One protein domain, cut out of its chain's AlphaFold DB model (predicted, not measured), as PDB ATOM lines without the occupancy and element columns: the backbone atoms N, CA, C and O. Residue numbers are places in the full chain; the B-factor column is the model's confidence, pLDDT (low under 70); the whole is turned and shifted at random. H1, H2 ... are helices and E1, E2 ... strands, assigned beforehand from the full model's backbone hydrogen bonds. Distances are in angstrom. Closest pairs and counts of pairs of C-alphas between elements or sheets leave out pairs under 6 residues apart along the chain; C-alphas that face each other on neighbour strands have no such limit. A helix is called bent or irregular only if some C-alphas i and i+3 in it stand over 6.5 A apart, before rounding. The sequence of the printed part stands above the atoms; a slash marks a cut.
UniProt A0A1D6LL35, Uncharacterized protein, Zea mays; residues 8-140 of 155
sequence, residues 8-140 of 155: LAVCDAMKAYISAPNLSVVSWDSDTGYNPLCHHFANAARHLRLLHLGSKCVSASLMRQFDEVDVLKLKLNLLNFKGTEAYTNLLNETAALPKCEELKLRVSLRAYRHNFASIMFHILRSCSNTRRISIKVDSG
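What this domain is: This is residues 8 to 140 of the 155 residues of an uncharacterized protein of Zea mays (UniProt A0A1D6LL35). The chain is wound in stacked turns, a short solenoid: each turn puts one strand into a wall of six parallel strands, E1 E3 E5 E6 E7 E8, and returns over the same face of that wall. At one end the returning stretches are the strands E2 and E4, a small parallel sheet of their own; farther on they are the helices H1, H2 and H3, and the other face of the wall is bare. The printed part has 133 residues, with three named helices and eight named strands in the order E1 E2 E3 E4 E5 H1 E6 H2 E7 H3 E8; the class is mixed, helices and strands. It is compact, with a radius of gyration of the C-alphas of 14.5 A and spans of 44 by 33 by 22 A.

How they stand to each other: E1, residues 8 to 10, is an edge strand and the parallel neighbour of E3, residues 25 to 28, with N 10 and O 27 at 2.8 A. E2, residues 16 to 20, is the parallel neighbour of E4, residues 39 to 44, with N 18 and O 40 at 2.8 A. E3 is also parallel to E5, residues 47 to 53, with N 28 and O 52 at 2.8 A. E5, H1 (residues 60 to 63) and E6 (residues 68 to 77) make a strand-helix-strand unit, two parallel neighbour strands with a helix between, its crossover right-handed; N 53 and O 73 are 2.8 A apart. E6, H2 (residues 83 to 94) and E7 (residues 99 to 109) make a second such unit, with N 104 and O 72 at 2.8 A. E7, H3 (residues 115 to 126) and the edge strand E8 (residues 132 to 139) make a third, with N 105 and O 134 at 2.8 A; both crossovers are right-handed. H1 only grazes the six-stranded sheet, with residues 62 to 63, and H2 is not on it. H3 is on it at a height over the sheet of 9.4 A, over E7 and along the strands, at 7 degrees to E7 on the local plane. H2 touches H1 with residues 92 to 94 alone, the closest C-alphas being those of Ala 60 and Glu 93, 4.6 A. H2 touches H3 with residues 91 to 94 alone, at a shallow tilt of 19 degrees, the same way; the closest C-alphas, of Thr 94 and Ile 123, are 6.4 A apart. H1 and H3 are apart. Every O i to N i+4 pair is within hydrogen-bond range in H3 and 7 of 8 in H2; H1 is too short for one.

Where its parts are: E1 begins at C-alpha 8, (35.286, 34.623, -38.553). E6 is 24.0 A long and bends by 74 degrees at residue 71; E7 is 26.0 A long and bends by 79 degrees at residue 102. H2, 17.9 A long, is only just irregular: C-alphas 83 and 86 are 6.6 A apart. H3 is 16.5 A long, and E8, 22.7 A long, ends at C-alpha 139, (25.510, 15.719, -17.763).

The domain as a whole: The two C-alphas farthest apart, of Pro 21 and Tyr 112, are 44.2 A apart. The six-stranded sheet is twisted. The printed part has no cut and no long link. Mean pLDDT of the printed part is 89.4; residues 80, 82 to 83, 111 to 114 and 140 are under 70.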
ATOM      1  N   LEU A   8      36.277  35.332 -37.753       96.13
ATOM      2  CA  LEU A   8      35.286  34.623 -38.553       96.13
ATOM      3  C   LEU A   8      34.377  33.813 -37.627       96.13
ATOM      4  O   LEU A   8      34.844  32.941 -36.896       96.13
ATOM      5  N   ALA A   9      33.074  34.076 -37.690       96.17
ATOM      6  CA  ALA A   9      32.052  33.287 -37.014       96.17
ATOM      7  C   ALA A   9      31.098  32.692 -38.055       96.17
ATOM      8  O   ALA A   9      30.491  33.429 -38.830       96.17
ATOM      9  N   VAL A  10      30.979  31.367 -38.078       94.17
ATOM     10  CA  VAL A  10      30.127  30.625 -39.012       94.17
ATOM     11  C   VAL A  10      29.106  29.822 -38.217       94.17
ATOM     12  O   VAL A  10      29.473  28.883 -37.511       94.17
ATOM     13  N   CYS A  11      27.832  30.196 -38.345       90.10
ATOM     14  CA  CYS A  11      26.698  29.476 -37.749       90.10
ATOM     15  C   CYS A  11      25.927  28.660 -38.796       90.10
ATOM     16  O   CYS A  11      25.411  27.590 -38.500       90.10
ATOM     17  N   ASP A  12      25.877  29.131 -40.039       84.35
ATOM     18  CA  ASP A  12      25.357  28.364 -41.163       84.35
ATOM     19  C   ASP A  12      26.014  28.861 -42.451       84.35
ATOM     20  O   ASP A  12      26.121  30.067 -42.680       84.35
ATOM     21  N   ALA A  13      26.520  27.936 -43.258       82.69
ATOM     22  CA  ALA A  13      27.139  28.253 -44.534       82.69
ATOM     23  C   ALA A  13      27.059  27.042 -45.457       82.69
ATOM     24  O   ALA A  13      27.770  26.056 -45.271       82.69
ATOM     25  N   MET A  14      26.250  27.137 -46.513       87.51
ATOM     26  CA  MET A  14      26.191  26.082 -47.526       87.51
ATOM     27  C   MET A  14      27.500  25.985 -48.323       87.51
ATOM     28  O   MET A  14      27.950  24.887 -48.637       87.51
ATOM     29  N   LYS A  15      28.118  27.131 -48.643       90.98
ATOM     30  CA  LYS A  15      29.430  27.247 -49.295       90.98
ATOM     31  C   LYS A  15      30.176  28.456 -48.741       90.98
ATOM     32  O   LYS A  15      29.562  29.490 -48.493       90.98
ATOM     33  N   ALA A  16      31.490  28.340 -48.576       90.21
ATOM     34  CA  ALA A  16      32.335  29.423 -48.086       90.21
ATOM     35  C   ALA A  16      33.726  29.356 -48.724       90.21
ATOM     36  O   ALA A  16      34.393  28.326 -48.660       90.21
ATOM     37  N   TYR A  17      34.173  30.474 -49.298       93.50
ATOM     38  CA  TYR A  17      35.541  30.649 -49.783       93.50
ATOM     39  C   TYR A  17      36.195  31.798 -49.022       93.50
ATOM     40  O   TYR A  17      35.825  32.965 -49.176       93.50
ATOM     41  N   ILE A  18      37.142  31.456 -48.157       93.40
ATOM     42  CA  ILE A  18      37.706  32.359 -47.162       93.40
ATOM     43  C   ILE A  18      39.125  32.728 -47.586       93.40
ATOM     44  O   ILE A  18      39.999  31.879 -47.756       93.40
ATOM     45  N   SER A  19      39.347  34.028 -47.753       95.32
ATOM     46  CA  SER A  19      40.657  34.625 -48.001       95.32
ATOM     47  C   SER A  19      40.809  35.810 -47.048       95.32
ATOM     48  O   SER A  19      40.281  36.900 -47.306       95.32
ATOM     49  N   ALA A  20      41.436  35.528 -45.909       95.23
ATOM     50  CA  ALA A  20      41.596  36.385 -44.743       95.23
ATOM     51  C   ALA A  20      42.969  36.098 -44.091       95.23
ATOM     52  O   ALA A  20      43.049  35.344 -43.123       95.23
ATOM     53  N   PRO A  21      44.074  36.647 -44.627       94.51
ATOM     54  CA  PRO A  21      45.425  36.396 -44.115       94.51
ATOM     55  C   PRO A  21      45.635  36.846 -42.661       94.51
ATOM     56  O   PRO A  21      46.467  36.263 -41.982       94.51
ATOM     57  N   ASN A  22      44.870  37.828 -42.170       95.64
ATOM     58  CA  ASN A  22      44.972  38.337 -40.795       95.64
ATOM     59  C   ASN A  22      44.006  37.649 -39.816       95.64
ATOM     60  O   ASN A  22      43.771  38.148 -38.716       95.64
ATOM     61  N   LEU A  23      43.406  36.527 -40.218       96.41
ATOM     62  CA  LEU A  23      42.447  35.816 -39.387       96.41
ATOM     63  C   LEU A  23      43.135  35.300 -38.118       96.41
ATOM     64  O   LEU A  23      44.101  34.556 -38.203       96.41
ATOM     65  N   SER A  24      42.635  35.692 -36.949       97.38
ATOM     66  CA  SER A  24      43.171  35.298 -35.641       97.38
ATOM     67  C   SER A  24      42.164  34.506 -34.810       97.38
ATOM     68  O   SER A  24      42.549  33.785 -33.890       97.38
ATOM     69  N   VAL A  25      40.869  34.607 -35.117       98.33
ATOM     70  CA  VAL A  25      39.805  33.876 -34.429       98.33
ATOM     71  C   VAL A  25      38.881  33.221 -35.441       98.33
ATOM     72  O   VAL A  25      38.320  33.885 -36.314       98.33
ATOM     73  N   VAL A  26      38.651  31.923 -35.263       97.83
ATOM     74  CA  VAL A  26      37.648  31.159 -36.007       97.83
ATOM     75  C   VAL A  26      36.700  30.500 -35.022       97.83
ATOM     76  O   VAL A  26      37.113  29.728 -34.161       97.83
ATOM     77  N   SER A  27      35.409  30.782 -35.160       97.51
ATOM     78  CA  SER A  27      34.338  30.059 -34.481       97.51
ATOM     79  C   SER A  27      33.451  29.405 -35.528       97.51
ATOM     80  O   SER A  27      32.755  30.098 -36.263       97.51
ATOM     81  N   TRP A  28      33.457  28.079 -35.585       96.50
ATOM     82  CA  TRP A  28      32.655  27.300 -36.521       96.50
ATOM     83  C   TRP A  28      31.671  26.435 -35.741       96.50
ATOM     84  O   TRP A  28      32.051  25.426 -35.151       96.50
ATOM     85  N   ASP A  29      30.409  26.849 -35.699       93.60
ATOM     86  CA  ASP A  29      29.338  26.197 -34.937       93.60
ATOM     87  C   ASP A  29      28.115  26.019 -35.841       93.60
ATOM     88  O   ASP A  29      27.058  26.604 -35.624       93.60
ATOM     89  N   SER A  30      28.314  25.261 -36.920       90.41
ATOM     90  CA  SER A  30      27.292  24.979 -37.919       90.41
ATOM     91  C   SER A  30      26.585  23.657 -37.672       90.41
ATOM     92  O   SER A  30      27.208  22.624 -37.409       90.41
ATOM     93  N   ASP A  31      25.266  23.672 -37.854       87.87
ATOM     94  CA  ASP A  31      24.435  22.480 -37.752       87.87
ATOM     95  C   ASP A  31      24.674  21.447 -38.857       87.87
ATOM     96  O   ASP A  31      24.323  20.277 -38.670       87.87
ATOM     97  N   THR A  32      25.277  21.854 -39.974       89.00
ATOM     98  CA  THR A  32      25.644  20.975 -41.094       89.00
ATOM     99  C   THR A  32      27.098  20.500 -41.026       89.00
ATOM    100  O   THR A  32      27.487  19.611 -41.779       89.00
ATOM    101  N   GLY A  33      27.886  21.025 -40.081       90.06
ATOM    102  CA  GLY A  33      29.297  20.687 -39.911       90.06
ATOM    103  C   GLY A  33      30.233  21.443 -40.858       90.06
ATOM    104  O   GLY A  33      29.848  22.400 -41.528       90.06
ATOM    105  N   TYR A  34      31.502  21.039 -40.869       92.81
ATOM    106  CA  TYR A  34      32.481  21.515 -41.847       92.81
ATOM    107  C   TYR A  34      32.593  20.501 -42.983       92.81
ATOM    108  O   TYR A  34      32.798  19.315 -42.733       92.81
ATOM    109  N   ASN A  35      32.503  20.965 -44.227       92.77
ATOM    110  CA  ASN A  35      32.665  20.133 -45.409       92.77
ATOM    111  C   ASN A  35      33.784  20.709 -46.290       92.77
ATOM    112  O   ASN A  35      33.570  21.754 -46.907       92.77
ATOM    113  N   PRO A  36      34.938  20.033 -46.433       92.17
ATOM    114  CA  PRO A  36      36.045  20.534 -47.247       92.17
ATOM    115  C   PRO A  36      35.691  20.701 -48.733       92.17
ATOM    116  O   PRO A  36      36.380  21.436 -49.425       92.17
ATOM    117  N   LEU A  37      34.624  20.071 -49.239       92.75
ATOM    118  CA  LEU A  37      34.152  20.266 -50.617       92.75
ATOM    119  C   LEU A  37      33.363  21.574 -50.802       92.75
ATOM    120  O   LEU A  37      33.244  22.075 -51.917       92.75
ATOM    121  N   CYS A  38      32.811  22.124 -49.718       92.85
ATOM    122  CA  CYS A  38      31.999  23.342 -49.734       92.85
ATOM    123  C   CYS A  38      32.688  24.530 -49.055       92.85
ATOM    124  O   CYS A  38      32.341  25.683 -49.324       92.85
ATOM    125  N   HIS A  39      33.625  24.256 -48.152       94.28
ATOM    126  CA  HIS A  39      34.299  25.228 -47.306       94.28
ATOM    127  C   HIS A  39      35.794  25.167 -47.588       94.28
ATOM    128  O   HIS A  39      36.416  24.112 -47.468       94.28
ATOM    129  N   HIS A  40      36.368  26.298 -47.989       91.95
ATOM    130  CA  HIS A  40      37.778  26.398 -48.340       91.95
ATOM    131  C   HIS A  40      38.412  27.646 -47.742       91.95
ATOM    132  O   HIS A  40      37.921  28.762 -47.927       91.95
ATOM    133  N   PHE A  41      39.544  27.447 -47.074       92.86
ATOM    134  CA  PHE A  41      40.456  28.504 -46.662       92.86
ATOM    135  C   PHE A  41      41.563  28.599 -47.710       92.86
ATOM    136  O   PHE A  41      42.470  27.779 -47.746       92.86
ATOM    137  N   ALA A  42      41.464  29.578 -48.605       90.53
ATOM    138  CA  ALA A  42      42.410  29.729 -49.710       90.53
ATOM    139  C   ALA A  42      43.670  30.506 -49.325       90.53
ATOM    140  O   ALA A  42      44.748  30.257 -49.851       90.53
ATOM    141  N   ASN A  43      43.522  31.479 -48.426       91.59
ATOM    142  CA  ASN A  43      44.634  32.211 -47.837       91.59
ATOM    143  C   ASN A  43      44.212  32.678 -46.445       91.59
ATOM    144  O   ASN A  43      43.422  33.616 -46.325       91.59
ATOM    145  N   ALA A  44      44.689  31.995 -45.413       91.86
ATOM    146  CA  ALA A  44      44.436  32.328 -44.021       91.86
ATOM    147  C   ALA A  44      45.718  32.145 -43.213       91.86
ATOM    148  O   ALA A  44      46.598  31.374 -43.608       91.86
ATOM    149  N   ALA A  45      45.820  32.851 -42.086       91.57
ATOM    150  CA  ALA A  45      46.884  32.593 -41.131       91.57
ATOM    151  C   ALA A  45      46.856  31.119 -40.705       91.57
ATOM    152  O   ALA A  45      45.787  30.541 -40.507       91.57
ATOM    153  N   ARG A  46      48.041  30.528 -40.545       95.14
ATOM    154  CA  ARG A  46      48.197  29.160 -40.026       95.14
ATOM    155  C   ARG A  46      48.297  29.116 -38.501       95.14
ATOM    156  O   ARG A  46      48.203  28.038 -37.928       95.14
ATOM    157  N   HIS A  47      48.463  30.271 -37.861       97.18
ATOM    158  CA  HIS A  47      48.414  30.437 -36.414       97.18
ATOM    159  C   HIS A  47      47.136  31.205 -36.054       97.18
ATOM    160  O   HIS A  47      46.881  32.270 -36.620       97.18
ATOM    161  N   LEU A  48      46.346  30.690 -35.111       97.72
ATOM    162  CA  LEU A  48      45.160  31.367 -34.583       97.72
ATOM    163  C   LEU A  48      45.298  31.621 -33.084       97.72
ATOM    164  O   LEU A  48      45.722  30.763 -32.328       97.72
ATOM    165  N   ARG A  49      44.766  32.741 -32.608       98.27
ATOM    166  CA  ARG A  49      44.560  32.948 -31.172       98.27
ATOM    167  C   ARG A  49      43.455  32.043 -30.617       98.27
ATOM    168  O   ARG A  49      43.492  31.612 -29.468       98.27
ATOM    169  N   LEU A  50      42.414  31.781 -31.405       98.44
ATOM    170  CA  LEU A  50      41.296  30.938 -30.976       98.44
ATOM    171  C   LEU A  50      40.696  30.170 -32.150       98.44
ATOM    172  O   LEU A  50      40.236  30.771 -33.121       98.44
ATOM    173  N   LEU A  51      40.594  28.852 -31.987       98.12
ATOM    174  CA  LEU A  51      39.770  27.984 -32.820       98.12
ATOM    175  C   LEU A  51      38.672  27.367 -31.954       98.12
ATOM    176  O   LEU A  51      38.945  26.566 -31.062       98.12
ATOM    177  N   HIS A  52      37.422  27.740 -32.207       98.01
ATOM    178  CA  HIS A  52      36.254  27.219 -31.509       98.01
ATOM    179  C   HIS A  52      35.386  26.395 -32.454       98.01
ATOM    180  O   HIS A  52      34.852  26.926 -33.424       98.01
ATOM    181  N   LEU A  53      35.215  25.111 -32.145       97.26
ATOM    182  CA  LEU A  53      34.440  24.176 -32.952       97.26
ATOM    183  C   LEU A  53      33.214  23.678 -32.191       97.26
ATOM    184  O   LEU A  53      33.308  23.131 -31.084       97.26
ATOM    185  N   GLY A  54      32.055  23.857 -32.820       94.81
ATOM    186  CA  GLY A  54      30.804  23.209 -32.463       94.81
ATOM    187  C   GLY A  54      30.891  21.693 -32.585       94.81
ATOM    188  O   GLY A  54      31.763  21.154 -33.266       94.81
ATOM    189  N   SER A  55      29.956  20.973 -31.961       90.66
ATOM    190  CA  SER A  55      30.045  19.508 -31.872       90.66
ATOM    191  C   SER A  55      29.974  18.777 -33.204       90.66
ATOM    192  O   SER A  55      30.483  17.668 -33.307       90.66
ATOM    193  N   LYS A  56      29.353  19.385 -34.216       89.84
ATOM    194  CA  LYS A  56      29.301  18.846 -35.581       89.84
ATOM    195  C   LYS A  56      30.445  19.356 -36.464       89.84
ATOM    196  O   LYS A  56      30.569  18.942 -37.609       89.84
ATOM    197  N   CYS A  57      31.265  20.271 -35.948       92.43
ATOM    198  CA  CYS A  57      32.332  20.950 -36.682       92.43
ATOM    199  C   CYS A  57      33.728  20.524 -36.224       92.43
ATOM    200  O   CYS A  57      34.711  21.021 -36.766       92.43
ATOM    201  N   VAL A  58      33.828  19.615 -35.247       93.39
ATOM    202  CA  VAL A  58      35.085  18.936 -34.918       93.39
ATOM    203  C   VAL A  58      35.484  18.099 -36.123       93.39
ATOM    204  O   VAL A  58      34.944  17.020 -36.348       93.39
ATOM    205  N   SER A  59      36.392  18.648 -36.925       93.29
ATOM    206  CA  SER A  59      36.875  18.027 -38.147       93.29
ATOM    207  C   SER A  59      38.378  18.216 -38.278       93.29
ATOM    208  O   SER A  59      38.872  19.344 -38.271       93.29
ATOM    209  N   ALA A  60      39.102  17.122 -38.478       94.13
ATOM    210  CA  ALA A  60      40.505  17.092 -38.837       94.13
ATOM    211  C   ALA A  60      40.771  17.921 -40.094       94.13
ATOM    212  O   ALA A  60      41.814  18.553 -40.188       94.13
ATOM    213  N   SER A  61      39.852  17.952 -41.064       93.92
ATOM    214  CA  SER A  61      40.037  18.735 -42.295       93.92
ATOM    215  C   SER A  61      40.018  20.243 -42.048       93.92
ATOM    216  O   SER A  61      40.742  20.969 -42.730       93.92
ATOM    217  N   LEU A  62      39.227  20.707 -41.077       94.90
ATOM    218  CA  LEU A  62      39.227  22.103 -40.633       94.90
ATOM    219  C   LEU A  62      40.427  22.393 -39.732       94.90
ATOM    220  O   LEU A  62      41.113  23.392 -39.906       94.90
ATOM    221  N   MET A  63      40.712  21.499 -38.791       94.95
ATOM    222  CA  MET A  63      41.818  21.657 -37.850       94.95
ATOM    223  C   MET A  63      43.185  21.659 -38.544       94.95
ATOM    224  O   MET A  63      44.027  22.474 -38.194       94.95
ATOM    225  N   ARG A  64      43.381  20.847 -39.593       93.93
ATOM    226  CA  ARG A  64      44.610  20.817 -40.411       93.93
ATOM    227  C   ARG A  64      44.880  22.097 -41.206       93.93
ATOM    228  O   ARG A  64      45.955  22.217 -41.785       93.93
ATOM    229  N   GLN A  65      43.929  23.032 -41.264       94.32
ATOM    230  CA  GLN A  65      44.171  24.344 -41.873       94.32
ATOM    231  C   GLN A  65      45.093  25.218 -41.011       94.32
ATOM    232  O   GLN A  65      45.677  26.173 -41.520       94.32
ATOM    233  N   PHE A  66      45.233  24.889 -39.724       95.23
ATOM    234  CA  PHE A  66      45.983  25.667 -38.748       95.23
ATOM    235  C   PHE A  66      47.057  24.783 -38.112       95.23
ATOM    236  O   PHE A  66      46.779  23.670 -37.674       95.23
ATOM    237  N   ASP A  67      48.295  25.266 -38.072       94.55
ATOM    238  CA  ASP A  67      49.414  24.549 -37.455       94.55
ATOM    239  C   ASP A  67      49.418  24.734 -35.936       94.55
ATOM    240  O   ASP A  67      49.760  23.814 -35.184       94.55
ATOM    241  N   GLU A  68      49.033  25.932 -35.491       95.41
ATOM    242  CA  GLU A  68      49.087  26.360 -34.101       95.41
ATOM    243  C   GLU A  68      47.853  27.179 -33.724       95.41
ATOM    244  O   GLU A  68      47.337  27.976 -34.512       95.41
ATOM    245  N   VAL A  69      47.360  26.958 -32.509       96.64
ATOM    246  CA  VAL A  69      46.228  27.681 -31.945       96.64
ATOM    247  C   VAL A  69      46.476  27.957 -30.464       96.64
ATOM    248  O   VAL A  69      46.541  27.001 -29.701       96.64
ATOM    249  N   ASP A  70      46.513  29.210 -30.005       97.45
ATOM    250  CA  ASP A  70      46.722  29.488 -28.569       97.45
ATOM    251  C   ASP A  70      45.656  28.785 -27.712       97.45
ATOM    252  O   ASP A  70      45.966  28.073 -26.754       97.45
ATOM    253  N   VAL A  71      44.383  28.919 -28.107       97.73
ATOM    254  CA  VAL A  71      43.246  28.265 -27.452       97.73
ATOM    255  C   VAL A  71      42.452  27.412 -28.440       97.73
ATOM    256  O   VAL A  71      41.715  27.930 -29.282       97.73
ATOM    257  N   LEU A  72      42.513  26.089 -28.283       97.43
ATOM    258  CA  LEU A  72      41.658  25.151 -29.006       97.43
ATOM    259  C   LEU A  72      40.427  24.819 -28.160       97.43
ATOM    260  O   LEU A  72      40.527  24.191 -27.107       97.43
ATOM    261  N   LYS A  73      39.240  25.221 -28.615       97.50
ATOM    262  CA  LYS A  73      37.977  24.989 -27.910       97.50
ATOM    263  C   LYS A  73      37.077  24.041 -28.691       97.50
ATOM    264  O   LYS A  73      36.535  24.411 -29.726       97.50
ATOM    265  N   LEU A  74      36.843  22.850 -28.149       96.30
ATOM    266  CA  LEU A  74      36.018  21.821 -28.777       96.30
ATOM    267  C   LEU A  74      34.759  21.564 -27.948       96.30
ATOM    268  O   LEU A  74      34.829  21.293 -26.746       96.30
ATOM    269  N   LYS A  75      33.595  21.611 -28.594       93.95
ATOM    270  CA  LYS A  75      32.369  21.024 -28.047       93.95
ATOM    271  C   LYS A  75      32.282  19.579 -28.522       93.95
ATOM    272  O   LYS A  75      32.373  19.324 -29.711       93.95
ATOM    273  N   LEU A  76      32.066  18.636 -27.616       90.96
ATOM    274  CA  LEU A  76      31.884  17.222 -27.931       90.96
ATOM    275  C   LEU A  76      30.491  16.799 -27.481       90.96
ATOM    276  O   LEU A  76      30.161  16.904 -26.300       90.96
ATOM    277  N   ASN A  77      29.668  16.315 -28.408       87.56
ATOM    278  CA  ASN A  77      28.347  15.787 -28.083       87.56
ATOM    279  C   ASN A  77      28.372  14.257 -28.122       87.56
ATOM    280  O   ASN A  77      28.285  13.649 -29.185       87.56
ATOM    281  N   LEU A  78      28.460  13.642 -26.945       85.02
ATOM    282  CA  LEU A  78      28.493  12.192 -26.757       85.02
ATOM    283  C   LEU A  78      27.113  11.613 -26.396       85.02
ATOM    284  O   LEU A  78      26.995  10.425 -26.086       85.02
ATOM    285  N   LEU A  79      26.050  12.428 -26.418       79.13
ATOM    286  CA  LEU A  79      24.700  12.004 -26.029       79.13
ATOM    287  C   LEU A  79      24.186  10.878 -26.932       79.13
ATOM    288  O   LEU A  79      23.655   9.881 -26.436       79.13
ATOM    289  N   ASN A  80      24.410  11.016 -28.241       69.99
ATOM    290  CA  ASN A  80      23.819  10.176 -29.282       69.99
ATOM    291  C   ASN A  80      24.828   9.260 -29.982       69.99
ATOM    292  O   ASN A  80      24.566   8.829 -31.100       69.99
ATOM    293  N   PHE A  81      25.961   8.934 -29.349       72.90
ATOM    294  CA  PHE A  81      26.875   7.927 -29.898       72.90
ATOM    295  C   PHE A  81      26.131   6.589 -29.963       72.90
ATOM    296  O   PHE A  81      25.890   5.947 -28.932       72.90
ATOM    297  N   LYS A  82      25.689   6.227 -31.168       67.94
ATOM    298  CA  LYS A  82      25.064   4.949 -31.490       67.94
ATOM    299  C   LYS A  82      26.152   4.084 -32.120       67.94
ATOM    300  O   LYS A  82      26.599   4.367 -33.222       67.94
ATOM    301  N   GLY A  83      26.594   3.064 -31.391       69.10
ATOM    302  CA  GLY A  83      27.591   2.114 -31.879       69.10
ATOM    303  C   GLY A  83      29.026   2.646 -31.949       69.10
ATOM    304  O   GLY A  83      29.362   3.704 -31.410       69.10
ATOM    305  N   THR A  84      29.877   1.850 -32.591       78.80
ATOM    306  CA  THR A  84      31.319   2.085 -32.736       78.80
ATOM    307  C   THR A  84      31.645   3.118 -33.808       78.80
ATOM    308  O   THR A  84      32.674   3.766 -33.702       78.80
ATOM    309  N   GLU A  85      30.773   3.337 -34.792       83.20
ATOM    310  CA  GLU A  85      31.033   4.249 -35.914       83.20
ATOM    311  C   GLU A  85      31.216   5.701 -35.459       83.20
ATOM    312  O   GLU A  85      32.248   6.306 -35.734       83.20
ATOM    313  N   ALA A  86      30.269   6.245 -34.683       82.11
ATOM    314  CA  ALA A  86      30.378   7.606 -34.150       82.11
ATOM    315  C   ALA A  86      31.615   7.777 -33.250       82.11
ATOM    316  O   ALA A  86      32.249   8.831 -33.241       82.11
ATOM    317  N   TYR A  87      31.966   6.716 -32.516       83.89
ATOM    318  CA  TYR A  87      33.168   6.669 -31.694       83.89
ATOM    319  C   TYR A  87      34.439   6.730 -32.538       83.89
ATOM    320  O   TYR A  87      35.240   7.642 -32.355       83.89
ATOM    321  N   THR A  88      34.585   5.819 -33.497       87.81
ATOM    322  CA  THR A  88      35.730   5.760 -34.405       87.81
ATOM    323  C   THR A  88      35.863   7.039 -35.222       87.81
ATOM    324  O   THR A  88      36.972   7.541 -35.374       87.81
ATOM    325  N   ASN A  89      34.753   7.614 -35.690       89.04
ATOM    326  CA  ASN A  89      34.790   8.869 -36.430       89.04
ATOM    327  C   ASN A  89      35.353  10.006 -35.570       89.04
ATOM    328  O   ASN A  89      36.260  10.702 -36.004       89.04
ATOM    329  N   LEU A  90      34.897  10.152 -34.319       89.53
ATOM    330  CA  LEU A  90      35.459  11.166 -33.425       89.53
ATOM    331  C   LEU A  90      36.959  10.949 -33.178       89.53
ATOM    332  O   LEU A  90      37.711  11.922 -33.187       89.53
ATOM    333  N   LEU A  91      37.398   9.701 -32.976       90.78
ATOM    334  CA  LEU A  91      38.826   9.399 -32.831       90.78
ATOM    335  C   LEU A  91      39.612   9.803 -34.082       90.78
ATOM    336  O   LEU A  91      40.658  10.426 -33.974       90.78
ATOM    337  N   ASN A  92      39.100   9.508 -35.275       93.59
ATOM    338  CA  ASN A  92      39.759   9.888 -36.523       93.59
ATOM    339  C   ASN A  92      39.837  11.412 -36.681       93.59
ATOM    340  O   ASN A  92      40.891  11.947 -37.020       93.59
ATOM    341  N   GLU A  93      38.746  12.123 -36.385       93.28
ATOM    342  CA  GLU A  93      38.695  13.583 -36.484       93.28
ATOM    343  C   GLU A  93      39.579  14.277 -35.433       93.28
ATOM    344  O   GLU A  93      40.011  15.404 -35.653       93.28
ATOM    345  N   THR A  94      39.882  13.615 -34.311       91.52
ATOM    346  CA  THR A  94      40.715  14.158 -33.216       91.52
ATOM    347  C   THR A  94      42.089  13.490 -33.083       91.52
ATOM    348  O   THR A  94      42.837  13.798 -32.153       91.52
ATOM    349  N   ALA A  95      42.477  12.644 -34.042       91.17
ATOM    350  CA  ALA A  95      43.760  11.939 -34.036       91.17
ATOM    351  C   ALA A  95      44.968  12.877 -34.187       91.17
ATOM    352  O   ALA A  95      46.064  12.559 -33.731       91.17
ATOM    353  N   ALA A  96      44.770  14.026 -34.834       86.26
ATOM    354  CA  ALA A  96      45.791  15.043 -35.036       86.26
ATOM    355  C   ALA A  96      45.180  16.426 -34.797       86.26
ATOM    356  O   ALA A  96      44.573  17.023 -35.687       86.26
ATOM    357  N   LEU A  97      45.317  16.905 -33.563       92.92
ATOM    358  CA  LEU A  97      44.924  18.255 -33.178       92.92
ATOM    359  C   LEU A  97      46.077  19.224 -33.490       92.92
ATOM    360  O   LEU A  97      47.241  18.816 -33.434       92.92
ATOM    361  N   PRO A  98      45.785  20.493 -33.829       93.76
ATOM    362  CA  PRO A  98      46.826  21.495 -33.998       93.76
ATOM    363  C   PRO A  98      47.582  21.671 -32.679       93.76
ATOM    364  O   PRO A  98      47.044  21.402 -31.595       93.76
ATOM    365  N   LYS A  99      48.825  22.153 -32.754       94.20
ATOM    366  CA  LYS A  99      49.542  22.544 -31.538       94.20
ATOM    367  C   LYS A  99      48.709  23.598 -30.825       94.20
ATOM    368  O   LYS A  99      48.248  24.539 -31.460       94.20
ATOM    369  N   CYS A 100      48.487  23.431 -29.531       94.66
ATOM    370  CA  CYS A 100      47.751  24.421 -28.765       94.66
ATOM    371  C   CYS A 100      48.264  24.552 -27.346       94.66
ATOM    372  O   CYS A 100      48.607  23.547 -26.723       94.66
ATOM    373  N   GLU A 101      48.298  25.782 -26.837       93.57
ATOM    374  CA  GLU A 101      48.738  26.064 -25.470       93.57
ATOM    375  C   GLU A 101      47.656  25.689 -24.454       93.57
ATOM    376  O   GLU A 101      47.949  25.092 -23.412       93.57
ATOM    377  N   GLU A 102      46.401  26.006 -24.776       95.89
ATOM    378  CA  GLU A 102      45.231  25.739 -23.952       95.89
ATOM    379  C   GLU A 102      44.168  24.939 -24.721       95.89
ATOM    380  O   GLU A 102      43.598  25.398 -25.712       95.89
ATOM    381  N   LEU A 103      43.833  23.752 -24.213       95.57
ATOM    382  CA  LEU A 103      42.727  22.934 -24.697       95.57
ATOM    383  C   LEU A 103      41.499  23.120 -23.797       95.57
ATOM    384  O   LEU A 103      41.523  22.811 -22.604       95.57
ATOM    385  N   LYS A 104      40.384  23.569 -24.379       95.74
ATOM    386  CA  LYS A 104      39.084  23.697 -23.705       95.74
ATOM    387  C   LYS A 104      38.088  22.707 -24.278       95.74
ATOM    388  O   LYS A 104      37.619  22.868 -25.401       95.74
ATOM    389  N   LEU A 105      37.697  21.727 -23.478       93.98
ATOM    390  CA  LEU A 105      36.693  20.743 -23.851       93.98
ATOM    391  C   LEU A 105      35.377  21.055 -23.153       93.98
ATOM    392  O   LEU A 105      35.328  21.214 -21.935       93.98
ATOM    393  N   ARG A 106      34.289  21.103 -23.917       92.47
ATOM    394  CA  ARG A 106      32.930  21.067 -23.378       92.47
ATOM    395  C   ARG A 106      32.265  19.784 -23.840       92.47
ATOM    396  O   ARG A 106      31.979  19.642 -25.023       92.47
ATOM    397  N   VAL A 107      32.036  18.855 -22.924       89.74
ATOM    398  CA  VAL A 107      31.577  17.504 -23.239       89.74
ATOM    399  C   VAL A 107      30.163  17.314 -22.720       89.74
ATOM    400  O   VAL A 107      29.932  17.354 -21.515       89.74
ATOM    401  N   SER A 108      29.216  17.079 -23.619       88.05
ATOM    402  CA  SER A 108      27.855  16.683 -23.261       88.05
ATOM    403  C   SER A 108      27.741  15.165 -23.305       88.05
ATOM    404  O   SER A 108      27.970  14.560 -24.352       88.05
ATOM    405  N   LEU A 109      27.374  14.533 -22.190       83.99
ATOM    406  CA  LEU A 109      27.175  13.083 -22.117       83.99
ATOM    407  C   LEU A 109      25.925  12.708 -21.319       83.99
ATOM    408  O   LEU A 109      25.472  13.435 -20.436       83.99
ATOM    409  N   ARG A 110      25.350  11.547 -21.654       75.75
ATOM    410  CA  ARG A 110      24.352  10.888 -20.802       75.75
ATOM    411  C   ARG A 110      25.086  10.176 -19.673       75.75
ATOM    412  O   ARG A 110      26.234   9.769 -19.860       75.75
ATOM    413  N   ALA A 111      24.415  10.016 -18.535       64.13
ATOM    414  CA  ALA A 111      24.950   9.251 -17.418       64.13
ATOM    415  C   ALA A 111      25.454   7.877 -17.906       64.13
ATOM    416  O   ALA A 111      24.821   7.252 -18.760       64.13
ATOM    417  N   TYR A 112      26.597   7.440 -17.372       59.18
ATOM    418  CA  TYR A 112      27.166   6.100 -17.584       59.18
ATOM    419  C   TYR A 112      27.725   5.790 -18.987       59.18
ATOM    420  O   TYR A 112      27.679   4.650 -19.447       59.18
ATOM    421  N   ARG A 113      28.318   6.762 -19.692       64.36
ATOM    422  CA  ARG A 113      29.063   6.459 -20.932       64.36
ATOM    423  C   ARG A 113      30.472   5.936 -20.617       64.36
ATOM    424  O   ARG A 113      31.376   6.718 -20.336       64.36
ATOM    425  N   HIS A 114      30.670   4.625 -20.772       65.24
ATOM    426  CA  HIS A 114      31.964   3.938 -20.602       65.24
ATOM    427  C   HIS A 114      33.102   4.505 -21.473       65.24
ATOM    428  O   HIS A 114      34.268   4.411 -21.108       65.24
ATOM    429  N   ASN A 115      32.774   5.157 -22.591       75.30
ATOM    430  CA  ASN A 115      33.776   5.647 -23.538       75.30
ATOM    431  C   ASN A 115      34.334   7.032 -23.176       75.30
ATOM    432  O   ASN A 115      35.262   7.482 -23.842       75.30
ATOM    433  N   PHE A 116      33.788   7.725 -22.164       81.12
ATOM    434  CA  PHE A 116      34.247   9.073 -21.802       81.12
ATOM    435  C   PHE A 116      35.743   9.086 -21.478       81.12
ATOM    436  O   PHE A 116      36.485   9.852 -22.086       81.12
ATOM    437  N   ALA A 117      36.189   8.190 -20.594       83.26
ATOM    438  CA  ALA A 117      37.596   8.081 -20.221       83.26
ATOM    439  C   ALA A 117      38.485   7.808 -21.445       83.26
ATOM    440  O   ALA A 117      39.499   8.476 -21.623       83.26
ATOM    441  N   SER A 118      38.068   6.903 -22.334       85.80
ATOM    442  CA  SER A 118      38.818   6.572 -23.550       85.80
ATOM    443  C   SER A 118      38.918   7.748 -24.524       85.80
ATOM    444  O   SER A 118      39.979   7.969 -25.100       85.80
ATOM    445  N   ILE A 119      37.841   8.523 -24.705       87.50
ATOM    446  CA  ILE A 119      37.849   9.724 -25.557       87.50
ATOM    447  C   ILE A 119      38.732  10.804 -24.935       87.50
ATOM    448  O   ILE A 119      39.529  11.414 -25.641       87.50
ATOM    449  N   MET A 120      38.625  11.031 -23.622       88.98
ATOM    450  CA  MET A 120      39.481  11.998 -22.932       88.98
ATOM    451  C   MET A 120      40.947  11.603 -23.071       88.98
ATOM    452  O   MET A 120      41.753  12.418 -23.501       88.98
ATOM    453  N   PHE A 121      41.285  10.342 -22.806       88.76
ATOM    454  CA  PHE A 121      42.647   9.844 -22.960       88.76
ATOM    455  C   PHE A 121      43.165  10.003 -24.395       88.76
ATOM    456  O   PHE A 121      44.293  10.446 -24.594       88.76
ATOM    457  N   HIS A 122      42.337   9.695 -25.396       90.41
ATOM    458  CA  HIS A 122      42.689   9.892 -26.799       90.41
ATOM    459  C   HIS A 122      43.008  11.360 -27.109       90.41
ATOM    460  O   HIS A 122      44.079  11.651 -27.630       90.41
ATOM    461  N   ILE A 123      42.123  12.283 -26.730       89.87
ATOM    462  CA  ILE A 123      42.303  13.715 -26.994       89.87
ATOM    463  C   ILE A 123      43.551  14.254 -26.287       89.87
ATOM    464  O   ILE A 123      44.340  14.974 -26.891       89.87
ATOM    465  N   LEU A 124      43.757  13.879 -25.023       87.21
ATOM    466  CA  LEU A 124      44.935  14.286 -24.256       87.21
ATOM    467  C   LEU A 124      46.229  13.781 -24.898       87.21
ATOM    468  O   LEU A 124      47.209  14.517 -24.966       87.21
ATOM    469  N   ARG A 125      46.220  12.556 -25.431       89.31
ATOM    470  CA  ARG A 125      47.358  11.998 -26.167       89.31
ATOM    471  C   ARG A 125      47.629  12.745 -27.477       89.31
ATOM    472  O   ARG A 125      48.793  12.918 -27.831       89.31
ATOM    473  N   SER A 126      46.588  13.198 -28.176       87.25
ATOM    474  CA  SER A 126      46.721  14.018 -29.389       87.25
ATOM    475  C   SER A 126      47.265  15.428 -29.099       87.25
ATOM    476  O   SER A 126      47.892  16.034 -29.964       87.25
ATOM    477  N   CYS A 127      47.085  15.935 -27.876       83.93
ATOM    478  CA  CYS A 127      47.497  17.267 -27.413       83.93
ATOM    479  C   CYS A 127      48.810  17.255 -26.601       83.93
ATOM    480  O   CYS A 127      48.897  17.826 -25.517       83.93
ATOM    481  N   SER A 128      49.864  16.622 -27.126       76.25
ATOM    482  CA  SER A 128      51.129  16.402 -26.390       76.25
ATOM    483  C   SER A 128      51.879  17.667 -25.939       76.25
ATOM    484  O   SER A 128      52.658  17.596 -24.994       76.25
ATOM    485  N   ASN A 129      51.648  18.817 -26.582       82.53
ATOM    486  CA  ASN A 129      52.311  20.090 -26.253       82.53
ATOM    487  C   ASN A 129      51.423  21.050 -25.442       82.53
ATOM    488  O   ASN A 129      51.816  22.189 -25.188       82.53
ATOM    489  N   THR A 130      50.217  20.622 -25.063       87.30
ATOM    490  CA  THR A 130      49.254  21.480 -24.374       87.30
ATOM    491  C   THR A 130      49.627  21.670 -22.914       87.30
ATOM    492  O   THR A 130      49.823  20.710 -22.175       87.30
ATOM    493  N   ARG A 131      49.693  22.933 -22.486       87.86
ATOM    494  CA  ARG A 131      50.071  23.318 -21.119       87.86
ATOM    495  C   ARG A 131      48.878  23.393 -20.184       87.86
ATOM    496  O   ARG A 131      49.014  23.163 -18.989       87.86
ATOM    497  N   ARG A 132      47.711  23.772 -20.708       92.74
ATOM    498  CA  ARG A 132      46.504  23.997 -19.909       92.74
ATOM    499  C   ARG A 132      45.340  23.234 -20.499       92.74
ATOM    500  O   ARG A 132      45.024  23.374 -21.674       92.74
ATOM    501  N   ILE A 133      44.666  22.456 -19.666       91.95
ATOM    502  CA  ILE A 133      43.473  21.713 -20.056       91.95
ATOM    503  C   ILE A 133      42.333  22.166 -19.153       91.95
ATOM    504  O   ILE A 133      42.471  22.203 -17.936       91.95
ATOM    505  N   SER A 134      41.205  22.530 -19.757       92.51
ATOM    506  CA  SER A 134      39.960  22.822 -19.048       92.51
ATOM    507  C   SER A 134      38.854  21.948 -19.614       92.51
ATOM    508  O   SER A 134      38.551  22.024 -20.805       92.51
ATOM    509  N   ILE A 135      38.229  21.133 -18.771       90.41
ATOM    510  CA  ILE A 135      37.152  20.231 -19.178       90.41
ATOM    511  C   ILE A 135      35.885  20.647 -18.444       90.41
ATOM    512  O   ILE A 135      35.842  20.652 -17.220       90.41
ATOM    513  N   LYS A 136      34.838  20.977 -19.195       90.46
ATOM    514  CA  LYS A 136      33.486  21.155 -18.671       90.46
ATOM    515  C   LYS A 136      32.632  19.982 -19.119       90.46
ATOM    516  O   LYS A 136      32.430  19.789 -20.316       90.46
ATOM    517  N   VAL A 137      32.110  19.230 -18.160       85.90
ATOM    518  CA  VAL A 137      31.188  18.127 -18.420       85.90
ATOM    519  C   VAL A 137      29.763  18.588 -18.139       85.90
ATOM    520  O   VAL A 137      29.447  18.980 -17.022       85.90
ATOM    521  N   ASP A 138      28.910  18.527 -19.156       84.03
ATOM    522  CA  ASP A 138      27.475  18.757 -19.032       84.03
ATOM    523  C   ASP A 138      26.768  17.391 -19.036       84.03
ATOM    524  O   ASP A 138      26.639  16.737 -20.079       84.03
ATOM    525  N   SER A 139      26.324  16.930 -17.866       71.66
ATOM    526  CA  SER A 139      25.510  15.719 -17.763       71.66
ATOM    527  C   SER A 139      24.068  16.035 -18.142       71.66
ATOM    528  O   SER A 139      23.425  16.857 -17.495       71.66
ATOM    529  N   GLY A 140      23.532  15.349 -19.151       59.84
ATOM    530  CA  GLY A 140      22.142  15.504 -19.597       59.84
ATOM    531  C   GLY A 140      21.075  14.981 -18.622       59.84
ATOM    532  O   GLY A 140      20.020  14.552 -19.085       59.84
TER     533      GLY A 140